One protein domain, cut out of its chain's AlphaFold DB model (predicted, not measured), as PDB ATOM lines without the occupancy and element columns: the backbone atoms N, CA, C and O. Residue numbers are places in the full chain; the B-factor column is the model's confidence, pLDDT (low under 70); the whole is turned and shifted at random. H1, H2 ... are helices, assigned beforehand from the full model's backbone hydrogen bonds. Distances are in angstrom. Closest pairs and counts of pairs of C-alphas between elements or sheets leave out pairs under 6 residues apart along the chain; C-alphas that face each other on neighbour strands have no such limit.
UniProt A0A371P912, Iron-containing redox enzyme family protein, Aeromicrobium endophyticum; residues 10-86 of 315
ATOM      1  N   LEU A  10     -16.249  14.471  54.790       98.75
ATOM      2  CA  LEU A  10     -16.898  15.503  53.982       98.75
ATOM      3  C   LEU A  10     -18.046  14.922  53.160       98.75
ATOM      4  O   LEU A  10     -19.170  15.422  53.249       98.75
ATOM      5  N   SER A  11     -17.781  13.871  52.391       98.75
ATOM      6  CA  SER A  11     -18.777  13.227  51.533       98.75
ATOM      7  C   SER A  11     -19.933  12.648  52.344       98.75
ATOM      8  O   SER A  11     -21.092  12.868  51.993       98.75
ATOM      9  N   GLU A  12     -19.667  11.998  53.481       98.44
ATOM     10  CA  GLU A  12     -20.723  11.516  54.379       98.44
ATOM     11  C   GLU A  12     -21.626  12.657  54.866       98.44
ATOM     12  O   GLU A  12     -22.856  12.577  54.760       98.44
ATOM     13  N   THR A  13     -21.019  13.746  55.345       98.38
ATOM     14  CA  THR A  13     -21.743  14.909  55.876       98.38
ATOM     15  C   THR A  13     -22.546  15.612  54.779       98.38
ATOM     16  O   THR A  13     -23.720  15.939  54.979       98.38
ATOM     17  N   ALA A  14     -21.949  15.815  53.601       98.50
ATOM     18  CA  ALA A  14     -22.589  16.452  52.457       98.50
ATOM     19  C   ALA A  14     -23.768  15.621  51.931       98.50
ATOM     20  O   ALA A  14     -24.872  16.149  51.785       98.50
ATOM     21  N   PHE A  15     -23.587  14.314  51.718       98.50
ATOM     22  CA  PHE A  15     -24.641  13.448  51.178       98.50
ATOM     23  C   PHE A  15     -25.769  13.232  52.188       98.50
ATOM     24  O   PHE A  15     -26.942  13.153  51.818       98.50
ATOM     25  N   GLN A  16     -25.459  13.173  53.488       98.12
ATOM     26  CA  GLN A  16     -26.492  13.174  54.522       98.12
ATOM     27  C   GLN A  16     -27.300  14.478  54.514       98.12
ATOM     28  O   GLN A  16     -28.525  14.426  54.630       98.12
ATOM     29  N   ALA A  17     -26.645  15.631  54.365       98.12
ATOM     30  CA  ALA A  17     -27.336  16.912  54.282       98.12
ATOM     31  C   ALA A  17     -28.215  17.008  53.022       98.12
ATOM     32  O   ALA A  17     -29.372  17.400  53.139       98.12
ATOM     33  N   MET A  18     -27.727  16.569  51.858       98.31
ATOM     34  CA  MET A  18     -28.490  16.555  50.598       98.31
ATOM     35  C   MET A  18     -29.785  15.733  50.673       98.31
ATOM     36  O   MET A  18     -30.791  16.123  50.090       98.31
ATOM     37  N   ARG A  19     -29.784  14.624  51.424       97.75
ATOM     38  CA  ARG A  19     -30.966  13.763  51.629       97.75
ATOM     39  C   ARG A  19     -31.896  14.242  52.753       97.75
ATOM     40  O   ARG A  19     -32.950  13.650  52.987       97.75
ATOM     41  N   SER A  20     -31.491  15.252  53.524       96.56
ATOM     42  CA  SER A  20     -32.223  15.704  54.711       96.56
ATOM     43  C   SER A  20     -33.307  16.718  54.354       96.56
ATOM     44  O   SER A  20     -33.063  17.670  53.621       96.56
ATOM     45  N   SER A  21     -34.485  16.604  54.977       93.25
ATOM     46  CA  SER A  21     -35.531  17.636  54.894       93.25
ATOM     47  C   SER A  21     -35.208  18.903  55.700       93.25
ATOM     48  O   SER A  21     -35.883  19.920  55.554       93.25
ATOM     49  N   SER A  22     -34.222  18.825  56.599       93.69
ATOM     50  CA  SER A  22     -33.785  19.913  57.483       93.69
ATOM     51  C   SER A  22     -32.252  19.916  57.580       93.69
ATOM     52  O   SER A  22     -31.703  19.549  58.624       93.69
ATOM     53  N   PRO A  23     -31.539  20.245  56.489       94.62
ATOM     54  CA  PRO A  23     -30.083  20.183  56.440       94.62
ATOM     55  C   PRO A  23     -29.427  21.242  57.333       94.62
ATOM     56  O   PRO A  23     -29.913  22.367  57.470       94.62
ATOM     57  N   VAL A  24     -28.275  20.895  57.911       94.38
ATOM     58  CA  VAL A  24     -27.418  21.828  58.657       94.38
ATOM     59  C   VAL A  24     -26.193  22.152  57.802       94.38
ATOM     60  O   VAL A  24     -25.096  21.649  58.027       94.38
ATOM     61  N   TRP A  25     -26.368  23.016  56.798       96.75
ATOM     62  CA  TRP A  25     -25.316  23.335  55.817       96.75
ATOM     63  C   TRP A  25     -24.034  23.915  56.418       96.75
ATOM     64  O   TRP A  25     -22.953  23.778  55.855       96.75
ATOM     65  N   ARG A  26     -24.131  24.535  57.596       95.75
ATOM     66  CA  ARG A  26     -22.964  25.041  58.324       95.75
ATOM     67  C   ARG A  26     -21.964  23.936  58.668       95.75
ATOM     68  O   ARG A  26     -20.773  24.225  58.708       95.75
ATOM     69  N   ASP A  27     -22.439  22.728  58.954       94.69
ATOM     70  CA  ASP A  27     -21.564  21.615  59.319       94.69
ATOM     71  C   ASP A  27     -20.851  21.087  58.070       94.69
ATOM     72  O   ASP A  27     -19.635  20.910  58.092       94.69
ATOM     73  N   VAL A  28     -21.572  20.997  56.945       97.00
ATOM     74  CA  VAL A  28     -21.006  20.688  55.621       97.00
ATOM     75  C   VAL A  28     -19.880  21.667  55.269       97.00
ATOM     76  O   VAL A  28     -18.755  21.247  55.032       97.00
ATOM     77  N   LEU A  29     -20.140  22.977  55.326       97.62
ATOM     78  CA  LEU A  29     -19.162  24.016  54.963       97.62
ATOM     79  C   LEU A  29     -17.931  24.094  55.883       97.62
ATOM     80  O   LEU A  29     -16.939  24.725  55.534       97.62
ATOM     81  N   ARG A  30     -17.999  23.520  57.089       96.81
ATOM     82  CA  ARG A  30     -16.876  23.489  58.042       96.81
ATOM     83  C   ARG A  30     -16.054  22.214  57.957       96.81
ATOM     84  O   ARG A  30     -14.994  22.153  58.576       96.81
ATOM     85  N   THR A  31     -16.562  21.214  57.252       97.94
ATOM     86  CA  THR A  31     -15.905  19.927  57.106       97.94
ATOM     87  C   THR A  31     -14.904  20.029  55.964       97.94
ATOM     88  O   THR A  31     -15.231  20.507  54.882       97.94
ATOM     89  N   LEU A  32     -13.660  19.642  56.233       97.94
ATOM     90  CA  LEU A  32     -12.622  19.523  55.212       97.94
ATOM     91  C   LEU A  32     -12.629  18.088  54.673       97.94
ATOM     92  O   LEU A  32     -13.013  17.194  55.428       97.94
ATOM     93  N   PRO A  33     -12.225  17.863  53.411       98.31
ATOM     94  CA  PRO A  33     -12.039  16.508  52.908       98.31
ATOM     95  C   PRO A  33     -10.948  15.796  53.714       98.31
ATOM     96  O   PRO A  33      -9.923  16.406  54.035       98.31
ATOM     97  N   ASP A  34     -11.175  14.523  54.036       98.56
ATOM     98  CA  ASP A  34     -10.188  13.697  54.743       98.56
ATOM     99  C   ASP A  34      -8.968  13.391  53.854       98.56
ATOM    100  O   ASP A  34      -7.828  13.421  54.325       98.56
ATOM    101  N   ASP A  35      -9.214  13.140  52.566       98.56
ATOM    102  CA  ASP A  35      -8.227  12.871  51.519       98.56
ATOM    103  C   ASP A  35      -8.785  13.197  50.114       98.56
ATOM    104  O   ASP A  35      -9.864  13.785  49.968       98.56
ATOM    105  N   ASP A  36      -8.027  12.849  49.070       98.44
ATOM    106  CA  ASP A  36      -8.412  13.092  47.678       98.44
ATOM    107  C   ASP A  36      -9.647  12.275  47.261       98.44
ATOM    108  O   ASP A  36     -10.481  12.780  46.511       98.44
ATOM    109  N   ASP A  37      -9.818  11.049  47.766       98.56
ATOM    110  CA  ASP A  37     -11.001  10.229  47.481       98.56
ATOM    111  C   ASP A  37     -12.270  10.889  48.043       98.56
ATOM    112  O   ASP A  37     -13.281  10.989  47.338       98.56
ATOM    113  N   ASP A  38     -12.210  11.402  49.277       98.88
ATOM    114  CA  ASP A  38     -13.300  12.154  49.912       98.88
ATOM    115  C   ASP A  38     -13.612  13.464  49.164       98.88
ATOM    116  O   ASP A  38     -14.781  13.788  48.905       98.88
ATOM    117  N   LEU A  39     -12.577  14.200  48.738       98.88
ATOM    118  CA  LEU A  39     -12.725  15.405  47.916       98.88
ATOM    119  C   LEU A  39     -13.430  15.086  46.598       98.88
ATOM    120  O   LEU A  39     -14.417  15.738  46.242       98.88
ATOM    121  N   HIS A  40     -12.923  14.100  45.862       98.88
ATOM    122  CA  HIS A  40     -13.327  13.852  44.488       98.88
ATOM    123  C   HIS A  40     -14.692  13.182  44.371       98.88
ATOM    124  O   HIS A  40     -15.428  13.516  43.437       98.88
ATOM    125  N   ILE A  41     -15.086  12.321  45.317       98.88
ATOM    126  CA  ILE A  41     -16.455  11.786  45.334       98.88
ATOM    127  C   ILE A  41     -17.465  12.877  45.701       98.88
ATOM    128  O   ILE A  41     -18.544  12.942  45.108       98.88
ATOM    129  N   THR A  42     -17.103  13.776  46.627       98.94
ATOM    130  CA  THR A  42     -17.940  14.927  46.988       98.94
ATOM    131  C   THR A  42     -18.111  15.848  45.787       98.94
ATOM    132  O   THR A  42     -19.234  16.189  45.424       98.94
ATOM    133  N   LEU A  43     -17.006  16.228  45.138       98.94
ATOM    134  CA  LEU A  43     -17.025  17.110  43.976       98.94
ATOM    135  C   LEU A  43     -17.809  16.495  42.812       98.94
ATOM    136  O   LEU A  43     -18.625  17.188  42.204       98.94
ATOM    137  N   TRP A  44     -17.630  15.196  42.554       98.81
ATOM    138  CA  TRP A  44     -18.376  14.488  41.517       98.81
ATOM    139  C   TRP A  44     -19.879  14.574  41.774       98.81
ATOM    140  O   TRP A  44     -20.624  15.022  40.906       98.81
ATOM    141  N   ALA A  45     -20.330  14.278  42.995       98.81
ATOM    142  CA  ALA A  45     -21.750  14.349  43.320       98.81
ATOM    143  C   ALA A  45     -22.323  15.773  43.210       98.81
ATOM    144  O   ALA A  45     -23.463  15.952  42.783       98.81
ATOM    145  N   LEU A  46     -21.538  16.803  43.543       98.81
ATOM    146  CA  LEU A  46     -21.948  18.203  43.380       98.81
ATOM    147  C   LEU A  46     -22.034  18.629  41.908       98.81
ATOM    148  O   LEU A  46     -22.849  19.495  41.585       98.81
ATOM    149  N   HIS A  47     -21.214  18.049  41.028       98.75
ATOM    150  CA  HIS A  47     -21.356  18.206  39.580       98.75
ATOM    151  C   HIS A  47     -22.608  17.491  39.057       98.75
ATOM    152  O   HIS A  47     -23.309  18.049  38.219       98.75
ATOM    153  N   GLU A  48     -22.938  16.308  39.581       98.31
ATOM    154  CA  GLU A  48     -24.113  15.534  39.151       98.31
ATOM    155  C   GLU A  48     -25.456  16.230  39.381       98.31
ATOM    156  O   GLU A  48     -26.400  15.994  38.625       98.31
ATOM    157  N   LEU A  49     -25.524  17.168  40.330       98.25
ATOM    158  CA  LEU A  49     -26.690  18.043  40.503       98.25
ATOM    159  C   LEU A  49     -26.975  18.930  39.279       98.25
ATOM    160  O   LEU A  49     -28.101  19.381  39.123       98.25
ATOM    161  N   HIS A  50     -25.979  19.177  38.420       97.69
ATOM    162  CA  HIS A  50     -26.131  19.951  37.180       97.69
ATOM    163  C   HIS A  50     -26.503  19.059  35.989       97.69
ATOM    164  O   HIS A  50     -26.872  19.579  34.945       97.69
ATOM    165  N   TYR A  51     -26.424  17.730  36.126       96.88
ATOM    166  CA  TYR A  51     -26.778  16.771  35.075       96.88
ATOM    167  C   TYR A  51     -28.144  16.123  35.346       96.88
ATOM    168  O   TYR A  51     -29.182  16.743  35.135       96.88
ATOM    169  N   ARG A  52     -28.160  14.850  35.774       94.62
ATOM    170  CA  ARG A  52     -29.387  14.063  36.005       94.62
ATOM    171  C   ARG A  52     -29.790  13.985  37.480       94.62
ATOM    172  O   ARG A  52     -30.821  13.386  37.774       94.62
ATOM    173  N   GLY A  53     -28.990  14.555  38.385       96.06
ATOM    174  CA  GLY A  53     -29.249  14.549  39.822       96.06
ATOM    175  C   GLY A  53     -29.291  13.147  40.439       96.06
ATOM    176  O   GLY A  53     -28.728  12.182  39.909       96.06
ATOM    177  N   PHE A  54     -29.972  13.044  41.581       98.06
ATOM    178  CA  PHE A  54     -30.152  11.800  42.328       98.06
ATOM    179  C   PHE A  54     -31.615  11.628  42.739       98.06
ATOM    180  O   PHE A  54     -32.274  12.590  43.109       98.06
ATOM    181  N   GLU A  55     -32.118  10.395  42.736       97.56
ATOM    182  CA  GLU A  55     -33.521  10.090  43.073       97.56
ATOM    183  C   GLU A  55     -33.883  10.396  44.537       97.56
ATOM    184  O   GLU A  55     -35.050  10.591  44.868       97.56
ATOM    185  N   ASP A  56     -32.888  10.406  45.422       97.81
ATOM    186  CA  ASP A  56     -33.008  10.663  46.857       97.81
ATOM    187  C   ASP A  56     -32.648  12.105  47.254       97.81
ATOM    188  O   ASP A  56     -32.498  12.396  48.443       97.81
ATOM    189  N   VAL A  57     -32.519  13.008  46.278       98.19
ATOM    190  CA  VAL A  57     -32.142  14.413  46.473       98.19
ATOM    191  C   VAL A  57     -33.133  15.325  45.749       98.19
ATOM    192  O   VAL A  57     -33.599  15.009  44.664       98.19
ATOM    193  N   ASP A  58     -33.476  16.460  46.358       97.62
ATOM    194  CA  ASP A  58     -34.340  17.470  45.733       97.62
ATOM    195  C   ASP A  58     -33.584  18.214  44.614       97.62
ATOM    196  O   ASP A  58     -32.514  18.776  44.863       97.62
ATOM    197  N   ASP A  59     -34.157  18.265  43.406       97.38
ATOM    198  CA  ASP A  59     -33.593  18.958  42.237       97.38
ATOM    199  C   ASP A  59     -33.277  20.440  42.516       97.38
ATOM    200  O   ASP A  59     -32.343  21.004  41.949       97.38
ATOM    201  N   ALA A  60     -33.997  21.090  43.442       97.25
ATOM    202  CA  ALA A  60     -33.725  22.474  43.827       97.25
ATOM    203  C   ALA A  60     -32.329  22.666  44.454       97.25
ATOM    204  O   ALA A  60     -31.816  23.791  44.476       97.25
ATOM    205  N   LEU A  61     -31.696  21.589  44.941       98.12
ATOM    206  CA  LEU A  61     -30.346  21.644  45.494       98.12
ATOM    207  C   LEU A  61     -29.264  21.944  44.452       98.12
ATOM    208  O   LEU A  61     -28.186  22.388  44.853       98.12
ATOM    209  N   GLU A  62     -29.550  21.814  43.147       98.06
ATOM    210  CA  GLU A  62     -28.690  22.321  42.061       98.06
ATOM    211  C   GLU A  62     -28.226  23.763  42.341       98.06
ATOM    212  O   GLU A  62     -27.058  24.117  42.117       98.06
ATOM    213  N   TRP A  63     -29.133  24.572  42.909       98.00
ATOM    214  CA  TRP A  63     -28.937  25.990  43.196       98.00
ATOM    215  C   TRP A  63     -28.826  26.329  44.687       98.00
ATOM    216  O   TRP A  63     -28.868  27.511  45.047       98.00
ATOM    217  N   GLN A  64     -28.646  25.336  45.567       98.06
ATOM    218  CA  GLN A  64     -28.441  25.594  46.993       98.06
ATOM    219  C   GLN A  64     -27.132  26.384  47.204       98.06
ATOM    220  O   GLN A  64     -26.059  25.879  46.854       98.06
ATOM    221  N   PRO A  65     -27.168  27.593  47.803       98.25
ATOM    222  CA  PRO A  65     -25.989  28.455  47.904       98.25
ATOM    223  C   PRO A  65     -24.784  27.802  48.583       98.25
ATOM    224  O   PRO A  65     -23.662  27.941  48.103       98.25
ATOM    225  N   GLU A  66     -25.006  27.055  49.661       98.38
ATOM    226  CA  GLU A  66     -23.949  26.386  50.419       98.38
ATOM    227  C   GLU A  66     -23.310  25.234  49.633       98.38
ATOM    228  O   GLU A  66     -22.105  25.022  49.728       98.38
ATOM    229  N   LEU A  67     -24.072  24.524  48.794       98.50
ATOM    230  CA  LEU A  67     -23.509  23.494  47.915       98.50
ATOM    231  C   LEU A  67     -22.708  24.107  46.762       98.50
ATOM    232  O   LEU A  67     -21.678  23.562  46.373       98.50
ATOM    233  N   ILE A  68     -23.129  25.268  46.251       98.62
ATOM    234  CA  ILE A  68     -22.336  26.040  45.285       98.62
ATOM    235  C   ILE A  68     -21.038  26.539  45.932       98.62
ATOM    236  O   ILE A  68     -19.984  26.475  45.303       98.62
ATOM    237  N   GLU A  69     -21.093  27.040  47.170       98.62
ATOM    238  CA  GLU A  69     -19.909  27.479  47.918       98.62
ATOM    239  C   GLU A  69     -18.924  26.325  48.125       98.62
ATOM    240  O   GLU A  69     -17.748  26.467  47.776       98.62
ATOM    241  N   LEU A  70     -19.413  25.169  48.591       98.81
ATOM    242  CA  LEU A  70     -18.602  23.964  48.732       98.81
ATOM    243  C   LEU A  70     -17.986  23.556  47.390       98.81
ATOM    244  O   LEU A  70     -16.765  23.437  47.297       98.81
ATOM    245  N   ARG A  71     -18.804  23.414  46.336       98.81
ATOM    246  CA  ARG A  71     -18.334  23.012  45.001       98.81
ATOM    247  C   ARG A  71     -17.214  23.923  44.518       98.81
ATOM    248  O   ARG A  71     -16.166  23.430  44.130       98.81
ATOM    249  N   ARG A  72     -17.389  25.245  44.607       98.56
ATOM    250  CA  ARG A  72     -16.367  26.216  44.182       98.56
ATOM    251  C   ARG A  72     -15.061  26.080  44.960       98.56
ATOM    252  O   ARG A  72     -14.000  26.307  44.382       98.56
ATOM    253  N   SER A  73     -15.124  25.742  46.248       98.62
ATOM    254  CA  SER A  73     -13.915  25.515  47.043       98.62
ATOM    255  C   SER A  73     -13.177  24.248  46.607       98.62
ATOM    256  O   SER A  73     -11.952  24.274  46.503       98.62
ATOM    257  N   LEU A  74     -13.903  23.160  46.335       98.88
ATOM    258  CA  LEU A  74     -13.307  21.901  45.873       98.88
ATOM    259  C   LEU A  74     -12.781  22.023  44.435       98.88
ATOM    260  O   LEU A  74     -11.658  21.612  44.164       98.88
ATOM    261  N   GLU A  75     -13.537  22.670  43.541       98.88
ATOM    262  CA  GLU A  75     -13.114  23.020  42.177       98.88
ATOM    263  C   GLU A  75     -11.807  23.824  42.186       98.88
ATOM    264  O   GLU A  75     -10.913  23.556  41.390       98.88
ATOM    265  N   HIS A  76     -11.682  24.804  43.089       98.69
ATOM    266  CA  HIS A  76     -10.468  25.610  43.203       98.69
ATOM    267  C   HIS A  76      -9.262  24.776  43.642       98.69
ATOM    268  O   HIS A  76      -8.188  24.921  43.061       98.69
ATOM    269  N   SER A  77      -9.445  23.897  44.634       98.62
ATOM    270  CA  SER A  77      -8.394  22.979  45.085       98.62
ATOM    271  C   SER A  77      -7.966  22.042  43.959       98.62
ATOM    272  O   SER A  77      -6.776  21.910  43.694       98.62
ATOM    273  N   PHE A  78      -8.926  21.438  43.255       98.88
ATOM    274  CA  PHE A  78      -8.625  20.507  42.175       98.88
ATOM    275  C   PHE A  78      -7.960  21.196  40.979       98.88
ATOM    276  O   PHE A  78      -6.963  20.700  40.465       98.88
ATOM    277  N   GLU A  79      -8.438  22.373  40.564       98.88
ATOM    278  CA  GLU A  79      -7.771  23.138  39.509       98.88
ATOM    279  C   GLU A  79      -6.324  23.476  39.877       98.88
ATOM    280  O   GLU A  79      -5.458  23.412  39.008       98.88
ATOM    281  N   GLN A  80      -6.051  23.827  41.139       98.69
ATOM    282  CA  GLN A  80      -4.682  24.074  41.582       98.69
ATOM    283  C   GLN A  80      -3.827  22.813  41.427       98.69
ATOM    284  O   GLN A  80      -2.752  22.901  40.843       98.69
ATOM    285  N   THR A  81      -4.332  21.644  41.832       98.62
ATOM    286  CA  THR A  81      -3.646  20.361  41.619       98.62
ATOM    287  C   THR A  81      -3.351  20.112  40.137       98.62
ATOM    288  O   THR A  81      -2.232  19.744  39.791       98.62
ATOM    289  N   LEU A  82      -4.316  20.349  39.239       98.75
ATOM    290  CA  LEU A  82      -4.112  20.209  37.791       98.75
ATOM    291  C   LEU A  82      -3.028  21.165  37.270       98.75
ATOM    292  O   LEU A  82      -2.183  20.777  36.465       98.75
ATOM    293  N   ARG A  83      -3.032  22.420  37.736       98.44
ATOM    294  CA  ARG A  83      -2.044  23.435  37.343       98.44
ATOM    295  C   ARG A  83      -0.653  23.152  37.895       98.44
ATOM    296  O   ARG A  83       0.313  23.432  37.200       98.44
ATOM    297  N   ASP A  84      -0.551  22.580  39.090       98.44
ATOM    298  CA  ASP A  84       0.727  22.199  39.697       98.44
ATOM    299  C   ASP A  84       1.393  21.029  38.954       98.44
ATOM    300  O   ASP A  84       2.617  20.902  38.978       98.44
ATOM    301  N   ARG A  85       0.603  20.175  38.283       97.94
ATOM    302  CA  ARG A  85       1.116  19.100  37.414       97.94
ATOM    303  C   ARG A  85       1.479  19.586  36.010       97.94
ATOM    304  O   ARG A  85       2.310  18.958  35.355       97.94
ATOM    305  N   ALA A  86       0.868  20.675  35.549       97.56
ATOM    306  CA  ALA A  86       1.094  21.227  34.221       97.56
ATOM    307  C   ALA A  86       2.520  21.789  34.053       97.56
ATOM    308  O   ALA A  86       3.123  22.263  35.019       97.56
TER     309      ALA A  86
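Overview. This is residues 10 to 86 of the 315 residues of the protein "Iron-containing redox enzyme family protein" of Aeromicrobium endophyticum (UniProt A0A371P912). A small body of four helices set in a ring, in the order H1, H2, H5, H3, from which residues 79 to 86, of which 79 to 85 belong to the long helix H5, stick out as an arm. The short helix H4 lies at the end of the body away from that arm, near the last residue of H1 and the first turns of H5. The printed part has 77 residues with five named helices, H1 to H5 in that order along the chain, and no named strand; the class is all helix. The whole is compact, with a radius of gyration of the C-alphas of 12.4 A, yet elongated in outline, 41 by 25 by 20 A.

Arrangement. Start at H1, residues 10 to 18, and go on to H2, residues 25 to 30: they touch as a helical hairpin, opposite ways at a shallow tilt of 10 degrees, and their closest C-alphas, of Ala 14 and Val 28, are 5.5 A apart. Next comes H3, residues 36 to 48, which with residues 38 to 42 alone touches H1, the same way at a shallow tilt of 26 degrees; look at the C-alphas of Ser 11 and Thr 42, the closest, at 4.9 A. H4, residues 59 to 63, is close to H1 but not clearly touching, with the closest C-alphas, of Met 18 and Leu 61, 7.4 A apart. Last comes H5, residues 65 to 85. Its residues 66 to 70 alone touch H2, the same way at a shallow tilt of 29 degrees, closest at the C-alphas of Leu 29 and Leu 70, 6.3 A. Its residues 67 to 75 alone touch H3, opposite ways at a steep tilt of 54 degrees, closest at the C-alphas of Leu 43 and Arg 71, 6.1 A. H1 and H5 are only just apart, their closest C-alphas 8.4 A from each other. The helix packing is mostly aligned, with 3 of 4 touching pairs at a shallow tilt. In H1, H2, H3 and H5 every O i to N i+4 pair is within hydrogen-bond range; in H4 0 of 1 is, but 2 of 2 O i to N i+3 pairs are.

Along the chain. Find C-alpha 10 at (-16.898, 15.503, 53.982), where H1 begins; it runs 12.1 A to Met 18. H2 runs from Trp 25 to Arg 30. H3 begins at C-alpha 36, (-8.412, 13.092, 47.678), and runs 18.0 A to Glu 48. H4 runs from Asp 59 to Trp 63. H5 runs 30.5 A from Pro 65 to C-alpha 85 at (1.116, 19.100, 37.414).

Size, cuts and confidence. The two C-alphas farthest apart are those of Ser 21 and Ala 86, 42.2 A. Without residues 79 to 86, which stand free, the body spans 26 by 24 by 18 A. The printed part has no cut and no long link; those from H2 to H3 and from H4 to H5 are tight. The mean pLDDT of the printed part is 97.9, and no printed residue is under 70.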